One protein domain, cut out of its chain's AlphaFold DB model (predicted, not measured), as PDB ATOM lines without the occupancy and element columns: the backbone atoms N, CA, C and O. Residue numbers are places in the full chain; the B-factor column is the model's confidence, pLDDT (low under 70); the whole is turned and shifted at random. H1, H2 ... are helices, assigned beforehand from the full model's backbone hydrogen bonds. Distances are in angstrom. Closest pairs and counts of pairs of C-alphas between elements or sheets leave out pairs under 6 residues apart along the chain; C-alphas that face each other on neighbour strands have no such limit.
ATOM      1  N   THR A  49      13.627 138.674  79.312       91.81
ATOM      2  CA  THR A  49      13.455 139.196  80.679       91.81
ATOM      3  C   THR A  49      11.998 139.177  81.127       91.81
ATOM      4  O   THR A  49      11.723 138.985  82.311       91.81
ATOM      5  N   GLN A  50      11.041 139.364  80.212       92.50
ATOM      6  CA  GLN A  50       9.625 139.164  80.529       92.50
ATOM      7  C   GLN A  50       9.324 137.686  80.793       92.50
ATOM      8  O   GLN A  50       8.682 137.388  81.793       92.50
ATOM      9  N   LEU A  51       9.848 136.765  79.976       93.94
ATOM     10  CA  LEU A  51       9.682 135.326  80.195       93.94
ATOM     11  C   LEU A  51      10.171 134.897  81.583       93.94
ATOM     12  O   LEU A  51       9.453 134.190  82.283       93.94
ATOM     13  N   GLN A  52      11.353 135.358  82.003       93.75
ATOM     14  CA  GLN A  52      11.878 135.061  83.338       93.75
ATOM     15  C   GLN A  52      10.914 135.512  84.442       93.75
ATOM     16  O   GLN A  52      10.650 134.768  85.381       93.75
ATOM     17  N   ARG A  53      10.354 136.720  84.318       92.44
ATOM     18  CA  ARG A  53       9.371 137.243  85.277       92.44
ATOM     19  C   ARG A  53       8.080 136.435  85.271       92.44
ATOM     20  O   ARG A  53       7.513 136.218  86.332       92.44
ATOM     21  N   MET A  54       7.637 135.978  84.099       92.75
ATOM     22  CA  MET A  54       6.471 135.103  83.977       92.75
ATOM     23  C   MET A  54       6.697 133.787  84.714       92.75
ATOM     24  O   MET A  54       5.874 133.440  85.548       92.75
ATOM     25  N   ILE A  55       7.826 133.116  84.473       93.62
ATOM     26  CA  ILE A  55       8.173 131.845  85.128       93.62
ATOM     27  C   ILE A  55       8.313 132.031  86.647       93.62
ATOM     28  O   ILE A  55       7.747 131.256  87.416       93.62
ATOM     29  N   ALA A  56       9.003 133.085  87.094       93.06
ATOM     30  CA  ALA A  56       9.142 133.392  88.516       93.06
ATOM     31  C   ALA A  56       7.783 133.668  89.184       93.06
ATOM     32  O   ALA A  56       7.495 133.126  90.248       93.06
ATOM     33  N   LEU A  57       6.916 134.458  88.542       91.88
ATOM     34  CA  LEU A  57       5.593 134.777  89.075       91.88
ATOM     35  C   LEU A  57       4.686 133.544  89.131       91.88
ATOM     36  O   LEU A  57       3.966 133.370  90.107       91.88
ATOM     37  N   THR A  58       4.733 132.662  88.131       90.81
ATOM     38  CA  THR A  58       3.930 131.428  88.135       90.81
ATOM     39  C   THR A  58       4.372 130.430  89.204       90.81
ATOM     40  O   THR A  58       3.560 129.614  89.628       90.81
ATOM     41  N   LYS A  59       5.627 130.507  89.670       90.00
ATOM     42  CA  LYS A  59       6.124 129.697  90.795       90.00
ATOM     43  C   LYS A  59       5.601 130.197  92.138       90.00
ATOM     44  O   LYS A  59       5.179 129.388  92.955       90.00
ATOM     45  N   GLU A  60       5.583 131.513  92.339       89.50
ATOM     46  CA  GLU A  60       5.073 132.133  93.573       89.50
ATOM     47  C   GLU A  60       3.536 132.170  93.631       89.50
ATOM     48  O   GLU A  60       2.948 132.073  94.705       89.50
ATOM     49  N   ALA A  61       2.868 132.285  92.480       87.50
ATOM     50  CA  ALA A  61       1.411 132.346  92.370       87.50
ATOM     51  C   ALA A  61       0.863 131.357  91.315       87.50
ATOM     52  O   ALA A  61       0.424 131.778  90.236       87.50
ATOM     53  N   PRO A  62       0.822 130.043  91.620       84.44
ATOM     54  CA  PRO A  62       0.336 129.015  90.693       84.44
ATOM     55  C   PRO A  62      -1.128 129.189  90.264       84.44
ATOM     56  O   PRO A  62      -1.508 128.755  89.178       84.44
ATOM     57  N   ASP A  63      -1.954 129.869  91.067       83.81
ATOM     58  CA  ASP A  63      -3.368 130.140  90.758       83.81
ATOM     59  C   ASP A  63      -3.569 130.916  89.447       83.81
ATOM     60  O   ASP A  63      -4.624 130.811  88.814       83.81
ATOM     61  N   LEU A  64      -2.553 131.668  89.004       76.56
ATOM     62  CA  LEU A  64      -2.558 132.364  87.715       76.56
ATOM     63  C   LEU A  64      -2.599 131.393  86.523       76.56
ATOM     64  O   LEU A  64      -3.122 131.751  85.466       76.56
ATOM     65  N   LEU A  65      -2.095 130.166  86.694       75.25
ATOM     66  CA  LEU A  65      -2.129 129.108  85.679       75.25
ATOM     67  C   LEU A  65      -3.513 128.447  85.588       75.25
ATOM     68  O   LEU A  65      -3.954 128.084  84.502       75.25
ATOM     69  N   LEU A  66      -4.233 128.336  86.711       67.81
ATOM     70  CA  LEU A  66      -5.536 127.655  86.786       67.81
ATOM     71  C   LEU A  66      -6.667 128.406  86.072       67.81
ATOM     72  O   LEU A  66      -7.689 127.812  85.737       67.81
ATOM     73  N   ARG A  67      -6.500 129.714  85.857       66.06
ATOM     74  CA  ARG A  67      -7.526 130.586  85.267       66.06
ATOM     75  C   ARG A  67      -7.323 130.865  83.770       66.06
ATOM     76  O   ARG A  67      -8.126 131.590  83.201       66.06
ATOM     77  N   ASP A  68      -6.275 130.310  83.142       67.94
ATOM     78  CA  ASP A  68      -5.823 130.643  81.769       67.94
ATOM     79  C   ASP A  68      -5.713 132.167  81.534       67.94
ATOM     80  O   ASP A  68      -6.042 132.721  80.482       67.94
ATOM     81  N   ASN A  69      -5.230 132.886  82.551       79.81
ATOM     82  CA  ASN A  69      -5.165 134.346  82.569       79.81
ATOM     83  C   ASN A  69      -3.910 134.875  81.852       79.81
ATOM     84  O   ASN A  69      -3.169 135.713  82.369       79.81
ATOM     85  N   ALA A  70      -3.674 134.421  80.618       84.50
ATOM     86  CA  ALA A  70      -2.488 134.772  79.831       84.50
ATOM     87  C   ALA A  70      -2.263 136.290  79.706       84.50
ATOM     88  O   ALA A  70      -1.132 136.770  79.770       84.50
ATOM     89  N   ARG A  71      -3.347 137.063  79.552       87.62
ATOM     90  CA  ARG A  71      -3.287 138.530  79.446       87.62
ATOM     91  C   ARG A  71      -2.866 139.196  80.751       87.62
ATOM     92  O   ARG A  71      -2.089 140.144  80.711       87.62
ATOM     93  N   GLU A  72      -3.360 138.706  81.883       89.19
ATOM     94  CA  GLU A  72      -3.001 139.244  83.198       89.19
ATOM     95  C   GLU A  72      -1.547 138.910  83.532       89.19
ATOM     96  O   GLU A  72      -0.820 139.783  83.993       89.19
ATOM     97  N   LEU A  73      -1.091 137.695  83.204       89.88
ATOM     98  CA  LEU A  73       0.307 137.293  83.367       89.88
ATOM     99  C   LEU A  73       1.251 138.171  82.533       89.88
ATOM    100  O   LEU A  73       2.270 138.650  83.034       89.88
ATOM    101  N   LEU A  74       0.908 138.426  81.267       90.38
ATOM    102  CA  LEU A  74       1.680 139.326  80.408       90.38
ATOM    103  C   LEU A  74       1.697 140.756  80.953       90.38
ATOM    104  O   LEU A  74       2.747 141.392  80.920       90.38
ATOM    105  N   LEU A  75       0.561 141.248  81.457       90.62
ATOM    106  CA  LEU A  75       0.441 142.589  82.028       90.62
ATOM    107  C   LEU A  75       1.273 142.737  83.309       90.62
ATOM    108  O   LEU A  75       2.058 143.676  83.419       90.62
ATOM    109  N   ALA A  76       1.153 141.790  84.240       89.69
ATOM    110  CA  ALA A  76       1.856 141.808  85.522       89.69
ATOM    111  C   ALA A  76       3.385 141.779  85.364       89.69
ATOM    112  O   ALA A  76       4.111 142.269  86.220       89.69
ATOM    113  N   THR A  77       3.879 141.227  84.254       91.00
ATOM    114  CA  THR A  77       5.308 140.988  84.018       91.00
ATOM    115  C   THR A  77       5.956 142.005  83.082       91.00
ATOM    116  O   THR A  77       7.119 141.835  82.719       91.00
ATOM    117  N   GLN A  78       5.253 143.075  82.689       88.25
ATOM    118  CA  GLN A  78       5.822 144.125  81.829       88.25
ATOM    119  C   GLN A  78       6.998 144.850  82.491       88.25
ATOM    120  O   GLN A  78       7.992 145.151  81.826       88.25
ATOM    121  N   THR A  79       6.952 145.048  83.810       86.88
ATOM    122  CA  THR A  79       8.010 145.689  84.613       86.88
ATOM    123  C   THR A  79       8.572 144.732  85.676       86.88
ATOM    124  O   THR A  79       8.011 143.651  85.884       86.88
ATOM    125  N   PRO A  80       9.765 144.998  86.239       86.19
ATOM    126  CA  PRO A  80      10.308 144.190  87.325       86.19
ATOM    127  C   PRO A  80       9.353 144.161  88.523       86.19
ATOM    128  O   PRO A  80       8.818 145.195  88.917       86.19
ATOM    129  N   ILE A  81       9.150 142.977  89.102       87.25
ATOM    130  CA  ILE A  81       8.276 142.783  90.262       87.25
ATOM    131  C   ILE A  81       9.166 142.719  91.514       87.25
ATOM    132  O   ILE A  81      10.010 141.821  91.599       87.25
ATOM    133  N   PRO A  82       9.019 143.646  92.479       85.19
ATOM    134  CA  PRO A  82       9.790 143.615  93.718       85.19
ATOM    135  C   PRO A  82       9.600 142.293  94.469       85.19
ATOM    136  O   PRO A  82       8.476 141.835  94.646       85.19
ATOM    137  N   GLY A  83      10.701 141.692  94.922       82.56
ATOM    138  CA  GLY A  83      10.682 140.429  95.667       82.56
ATOM    139  C   GLY A  83      10.711 139.161  94.809       82.56
ATOM    140  O   GLY A  83      10.942 138.092  95.363       82.56
ATOM    141  N   LEU A  84      10.557 139.254  93.481       84.44
ATOM    142  CA  LEU A  84      10.750 138.104  92.592       84.44
ATOM    143  C   LEU A  84      12.211 137.928  92.180       84.44
ATOM    144  O   LEU A  84      12.961 138.895  92.024       84.44
ATOM    145  N   ASN A  85      12.591 136.673  91.935       78.31
ATOM    146  CA  ASN A  85      13.930 136.350  91.470       78.31
ATOM    147  C   ASN A  85      14.191 136.911  90.058       78.31
ATOM    148  O   ASN A  85      13.513 136.570  89.084       78.31
ATOM    149  N   SER A  86      15.224 137.747  89.945       81.12
ATOM    150  CA  SER A  86      15.650 138.361  88.688       81.12
ATOM    151  C   SER A  86      16.590 137.483  87.856       81.12
ATOM    152  O   SER A  86      16.816 137.796  86.684       81.12
ATOM    153  N   THR A  87      17.168 136.422  88.435       87.25
ATOM    154  CA  THR A  87      18.084 135.519  87.725       87.25
ATOM    155  C   THR A  87      17.355 134.288  87.177       87.25
ATOM    156  O   THR A  87      16.534 133.705  87.889       87.25
ATOM    157  N   PRO A  88      17.625 133.875  85.925       91.50
ATOM    158  CA  PRO A  88      16.992 132.705  85.337       91.50
ATOM    159  C   PRO A  88      17.475 131.405  85.954       91.50
ATOM    160  O   PRO A  88      18.645 131.270  86.307       91.50
ATOM    161  N   ASP A  89      16.573 130.434  86.008       91.25
ATOM    162  CA  ASP A  89      16.886 129.060  86.370       91.25
ATOM    163  C   ASP A  89      16.938 128.147  85.131       91.25
ATOM    164  O   ASP A  89      16.794 128.583  83.982       91.25
ATOM    165  N   ALA A  90      17.163 126.854  85.374       91.69
ATOM    166  CA  ALA A  90      17.225 125.828  84.337       91.69
ATOM    167  C   ALA A  90      15.971 125.800  83.446       91.69
ATOM    168  O   ALA A  90      16.081 125.620  82.234       91.69
ATOM    169  N   GLU A  91      14.784 125.999  84.025       93.31
ATOM    170  CA  GLU A  91      13.526 125.983  83.280       93.31
ATOM    171  C   GLU A  91      13.454 127.161  82.309       93.31
ATOM    172  O   GLU A  91      13.165 126.973  81.122       93.31
ATOM    173  N   THR A  92      13.799 128.362  82.774       94.00
ATOM    174  CA  THR A  92      13.840 129.546  81.914       94.00
ATOM    175  C   THR A  92      14.851 129.382  80.784       94.00
ATOM    176  O   THR A  92      14.536 129.681  79.630       94.00
ATOM    177  N   PHE A  93      16.055 128.870  81.060       95.31
ATOM    178  CA  PHE A  93      17.046 128.652  80.002       95.31
ATOM    179  C   PHE A  93      16.600 127.611  78.973       95.31
ATOM    180  O   PHE A  93      16.853 127.795  77.781       95.31
ATOM    181  N   LEU A  94      15.890 126.560  79.394       94.12
ATOM    182  CA  LEU A  94      15.288 125.598  78.470       94.12
ATOM    183  C   LEU A  94      14.208 126.251  77.600       94.12
ATOM    184  O   LEU A  94      14.201 126.035  76.388       94.12
ATOM    185  N   ALA A  95      13.356 127.106  78.167       93.62
ATOM    186  CA  ALA A  95      12.348 127.842  77.402       93.62
ATOM    187  C   ALA A  95      12.970 128.832  76.392       93.62
ATOM    188  O   ALA A  95      12.403 129.086  75.328       93.62
ATOM    189  N   LEU A  96      14.169 129.348  76.682       94.38
ATOM    190  CA  LEU A  96      14.937 130.222  75.788       94.38
ATOM    191  C   LEU A  96      15.799 129.473  74.756       94.38
ATOM    192  O   LEU A  96      16.308 130.106  73.830       94.38
ATOM    193  N   SER A  97      15.973 128.154  74.886       91.94
ATOM    194  CA  SER A  97      16.963 127.368  74.124       91.94
ATOM    195  C   SER A  97      16.802 127.423  72.599       91.94
ATOM    196  O   SER A  97      17.792 127.341  71.874       91.94
ATOM    197  N   ASN A  98      15.583 127.643  72.100       88.81
ATOM    198  CA  ASN A  98      15.307 127.795  70.667       88.81
ATOM    199  C   ASN A  98      15.871 129.098  70.068       88.81
ATOM    200  O   ASN A  98      15.860 129.277  68.850       88.81
ATOM    201  N   CYS A  99      16.341 130.030  70.900       93.25
ATOM    202  CA  CYS A  99      16.956 131.266  70.448       93.25
ATOM    203  C   CYS A  99      18.473 131.084  70.234       93.25
ATOM    204  O   CYS A  99      19.221 131.008  71.212       93.25
ATOM    205  N   PRO A 100      18.982 131.134  68.986       91.31
ATOM    206  CA  PRO A 100      20.415 130.967  68.712       91.31
ATOM    207  C   PRO A 100      21.280 132.110  69.265       91.31
ATOM    208  O   PRO A 100      22.501 131.996  69.315       91.31
ATOM    209  N   THR A 101      20.668 133.225  69.677       92.75
ATOM    210  CA  THR A 101      21.379 134.396  70.207       92.75
ATOM    211  C   THR A 101      21.259 134.552  71.720       92.75
ATOM    212  O   THR A 101      21.757 135.539  72.258       92.75
ATOM    213  N   VAL A 102      20.662 133.585  72.434       91.25
ATOM    214  CA  VAL A 102      20.485 133.665  73.896       91.25
ATOM    215  C   VAL A 102      21.815 133.877  74.626       91.25
ATOM    216  O   VAL A 102      21.897 134.731  75.503       91.25
ATOM    217  N   ALA A 103      22.888 133.211  74.184       90.94
ATOM    218  CA  ALA A 103      24.234 133.344  74.747       90.94
ATOM    219  C   ALA A 103      24.836 134.756  74.602       90.94
ATOM    220  O   ALA A 103      25.786 135.098  75.301       90.94
ATOM    221  N   LEU A 104      24.311 135.577  73.687       89.94
ATOM    222  CA  LEU A 104      24.694 136.982  73.549       89.94
ATOM    223  C   LEU A 104      23.859 137.871  74.471       89.94
ATOM    224  O   LEU A 104      24.397 138.792  75.067       89.94
ATOM    225  N   VAL A 105      22.564 137.574  74.605       88.12
ATOM    226  CA  VAL A 105      21.632 138.337  75.451       88.12
ATOM    227  C   VAL A 105      21.996 138.215  76.931       88.12
ATOM    228  O   VAL A 105      21.984 139.209  77.647       88.12
ATOM    229  N   VAL A 106      22.366 137.016  77.396       90.75
ATOM    230  CA  VAL A 106      22.715 136.772  78.811       90.75
ATOM    231  C   VAL A 106      23.922 137.588  79.287       90.75
ATOM    232  O   VAL A 106      24.032 137.841  80.480       90.75
ATOM    233  N   LYS A 107      24.803 138.022  78.373       88.06
ATOM    234  CA  LYS A 107      25.982 138.849  78.690       88.06
ATOM    235  C   LYS A 107      25.625 140.298  78.997       88.06
ATOM    236  O   LYS A 107      26.320 140.958  79.757       88.06
ATOM    237  N   ASP A 108      24.533 140.782  78.411       84.75
ATOM    238  CA  ASP A 108      24.062 142.151  78.618       84.75
ATOM    239  C   ASP A 108      23.204 142.277  79.890       84.75
ATOM    240  O   ASP A 108      22.846 143.384  80.295       84.75
ATOM    241  N   LEU A 109      22.841 141.148  80.511       85.75
ATOM    242  CA  LEU A 109      21.902 141.069  81.623       85.75
ATOM    243  C   LEU A 109      22.616 140.696  82.922       85.75
ATOM    244  O   LEU A 109      23.273 139.661  83.044       85.75
ATOM    245  N   ARG A 110      22.449 141.544  83.939       84.25
ATOM    246  CA  ARG A 110      23.114 141.377  85.233       84.25
ATOM    247  C   ARG A 110      22.731 140.043  85.886       84.25
ATOM    248  O   ARG A 110      21.562 139.791  86.157       84.25
ATOM    249  N   GLY A 111      23.735 139.212  86.169       84.94
ATOM    250  CA  GLY A 111      23.578 137.915  86.840       84.94
ATOM    251  C   GLY A 111      23.135 136.760  85.935       84.94
ATOM    252  O   GLY A 111      23.196 135.613  86.360       84.94
ATOM    253  N   TRP A 112      22.745 137.027  84.683       92.62
ATOM    254  CA  TRP A 112      22.283 135.986  83.761       92.62
ATOM    255  C   TRP A 112      23.436 135.162  83.189       92.62
ATOM    256  O   TRP A 112      23.296 133.951  83.056       92.62
ATOM    257  N   GLU A 113      24.575 135.788  82.871       91.94
ATOM    258  CA  GLU A 113      25.742 135.082  82.320       91.94
ATOM    259  C   GLU A 113      26.244 133.979  83.261       91.94
ATOM    260  O   GLU A 113      26.496 132.861  82.813       91.94
ATOM    261  N   HIS A 114      26.330 134.264  84.564       90.38
ATOM    262  CA  HIS A 114      26.783 133.288  85.554       90.38
ATOM    263  C   HIS A 114      25.860 132.062  85.612       90.38
ATOM    264  O   HIS A 114      26.331 130.934  85.469       90.38
ATOM    265  N   GLU A 115      24.549 132.275  85.753       93.19
ATOM    266  CA  GLU A 115      23.577 131.175  85.811       93.19
ATOM    267  C   GLU A 115      23.490 130.415  84.480       93.19
ATOM    268  O   GLU A 115      23.376 129.190  84.472       93.19
ATOM    269  N   TYR A 116      23.628 131.112  83.347       93.69
ATOM    270  CA  TYR A 116      23.659 130.486  82.026       93.69
ATOM    271  C   TYR A 116      24.855 129.545  81.876       93.69
ATOM    272  O   TYR A 116      24.696 128.405  81.439       93.69
ATOM    273  N   LEU A 117      26.057 130.005  82.245       91.44
ATOM    274  CA  LEU A 117      27.273 129.195  82.174       91.44
ATOM    275  C   LEU A 117      27.199 128.002  83.126       91.44
ATOM    276  O   LEU A 117      27.519 126.892  82.712       91.44
ATOM    277  N   LYS A 118      26.708 128.207  84.352       91.06
ATOM    278  CA  LYS A 118      26.500 127.143  85.340       91.06
ATOM    279  C   LYS A 118      25.527 126.075  84.837       91.06
ATOM    280  O   LYS A 118      25.823 124.884  84.914       91.06
ATOM    281  N   PHE A 119      24.388 126.484  84.278       93.00
ATOM    282  CA  PHE A 119      23.409 125.555  83.718       93.00
ATOM    283  C   PHE A 119      23.958 124.815  82.492       93.00
ATOM    284  O   PHE A 119      23.861 123.591  82.406       93.00
ATOM    285  N   ARG A 120      24.598 125.539  81.567       92.00
ATOM    286  CA  ARG A 120      25.245 124.950  80.387       92.00
ATOM    287  C   ARG A 120      26.326 123.944  80.783       92.00
ATOM    288  O   ARG A 120      26.395 122.887  80.167       92.00
ATOM    289  N   HIS A 121      27.142 124.258  81.788       86.75
ATOM    290  CA  HIS A 121      28.149 123.349  82.330       86.75
ATOM    291  C   HIS A 121      27.504 122.061  82.832       86.75
ATOM    292  O   HIS A 121      27.863 120.988  82.368       86.75
ATOM    293  N   SER A 122      26.494 122.168  83.700       88.31
ATOM    294  CA  SER A 122      25.776 121.007  84.236       88.31
ATOM    295  C   SER A 122      25.164 120.129  83.136       88.31
ATOM    296  O   SER A 122      25.247 118.905  83.225       88.31
ATOM    297  N   LEU A 123      24.603 120.730  82.079       89.88
ATOM    298  CA  LEU A 123      24.111 119.982  80.917       89.88
ATOM    299  C   LEU A 123      25.242 119.260  80.181       89.88
ATOM    300  O   LEU A 123      25.107 118.092  79.827       89.88
ATOM    301  N   LEU A 124      26.359 119.941  79.935       86.00
ATOM    302  CA  LEU A 124      27.498 119.336  79.255       86.00
ATOM    303  C   LEU A 124      28.129 118.219  80.090       86.00
ATOM    304  O   LEU A 124      28.453 117.186  79.520       86.00
ATOM    305  N   GLU A 125      28.217 118.351  81.415       81.81
ATOM    306  CA  GLU A 125      28.653 117.254  82.292       81.81
ATOM    307  C   GLU A 125      27.707 116.055  82.222       81.81
ATOM    308  O   GLU A 125      28.166 114.915  82.214       81.81
ATOM    309  N   GLN A 126      26.394 116.286  82.132       86.62
ATOM    310  CA  GLN A 126      25.412 115.208  82.005       86.62
ATOM    311  C   GLN A 126      25.614 114.391  80.719       86.62
ATOM    312  O   GLN A 126      25.435 113.173  80.736       86.62
ATOM    313  N   PHE A 127      25.971 115.040  79.606       81.06
ATOM    314  CA  PHE A 127      26.118 114.374  78.306       81.06
ATOM    315  C   PHE A 127      27.544 113.907  77.992       81.06
ATOM    316  O   PHE A 127      27.712 112.903  77.306       81.06
ATOM    317  N   LEU A 128      28.562 114.632  78.457       78.50
ATOM    318  CA  LEU A 128      29.978 114.391  78.152       78.50
ATOM    319  C   LEU A 128      30.745 113.768  79.329       78.50
ATOM    320  O   LEU A 128      31.897 113.376  79.162       78.50
ATOM    321  N   GLY A 129      30.114 113.656  80.501       74.25
ATOM    322  CA  GLY A 129      30.732 113.177  81.732       74.25
ATOM    323  C   GLY A 129      31.457 114.272  82.520       74.25
ATOM    324  O   GLY A 129      31.734 115.372  82.034       74.25
TER     325      GLY A 129
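AT A GLANCE: This is residues 49 to 129 of the 368 residues of an uncharacterized protein of Caenorhabditis remanei (UniProt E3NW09). Look for two lobes: H1 with small H2 and H3, then H4 with the hairpin of H5 and H6. Residues 124 to 129 stick out. The printed part has 81 residues with six named helices, H1 to H6, all helix. It is only just compact, close to loose: radius of gyration of the C-alphas 14.0 A, spans 42 by 25 by 24 A.

HOW THE PARTS SIT: H1 to H6 are residues 49 to 60, 63 to 66, 70 to 76, 90 to 96, 102 to 108 and 112 to 128. H1, with residues 51 to 55 alone, only just touches H4: 3 pairs of C-alphas within 8 A, the closest Gln 52 and Thr 92. H5 and H6 form a hairpin, closest C-alphas Val 106 and Glu 113 at 4.9 A. Every O i to N i+4 pair is within hydrogen-bond range in H1, H3, H4 and H6; H5 has 1 of 3, and 3 of 4 to N i+3.

IN THESE COORDINATES: Find C-alpha 49 at (13.455, 139.196, 80.679); H6 runs 23.6 A to C-alpha 128 at (29.978, 114.391, 78.152).

THE WHOLE: The printed part has no cut; link H3 to H4 is long; residues 66 to 68 are under pLDDT 70.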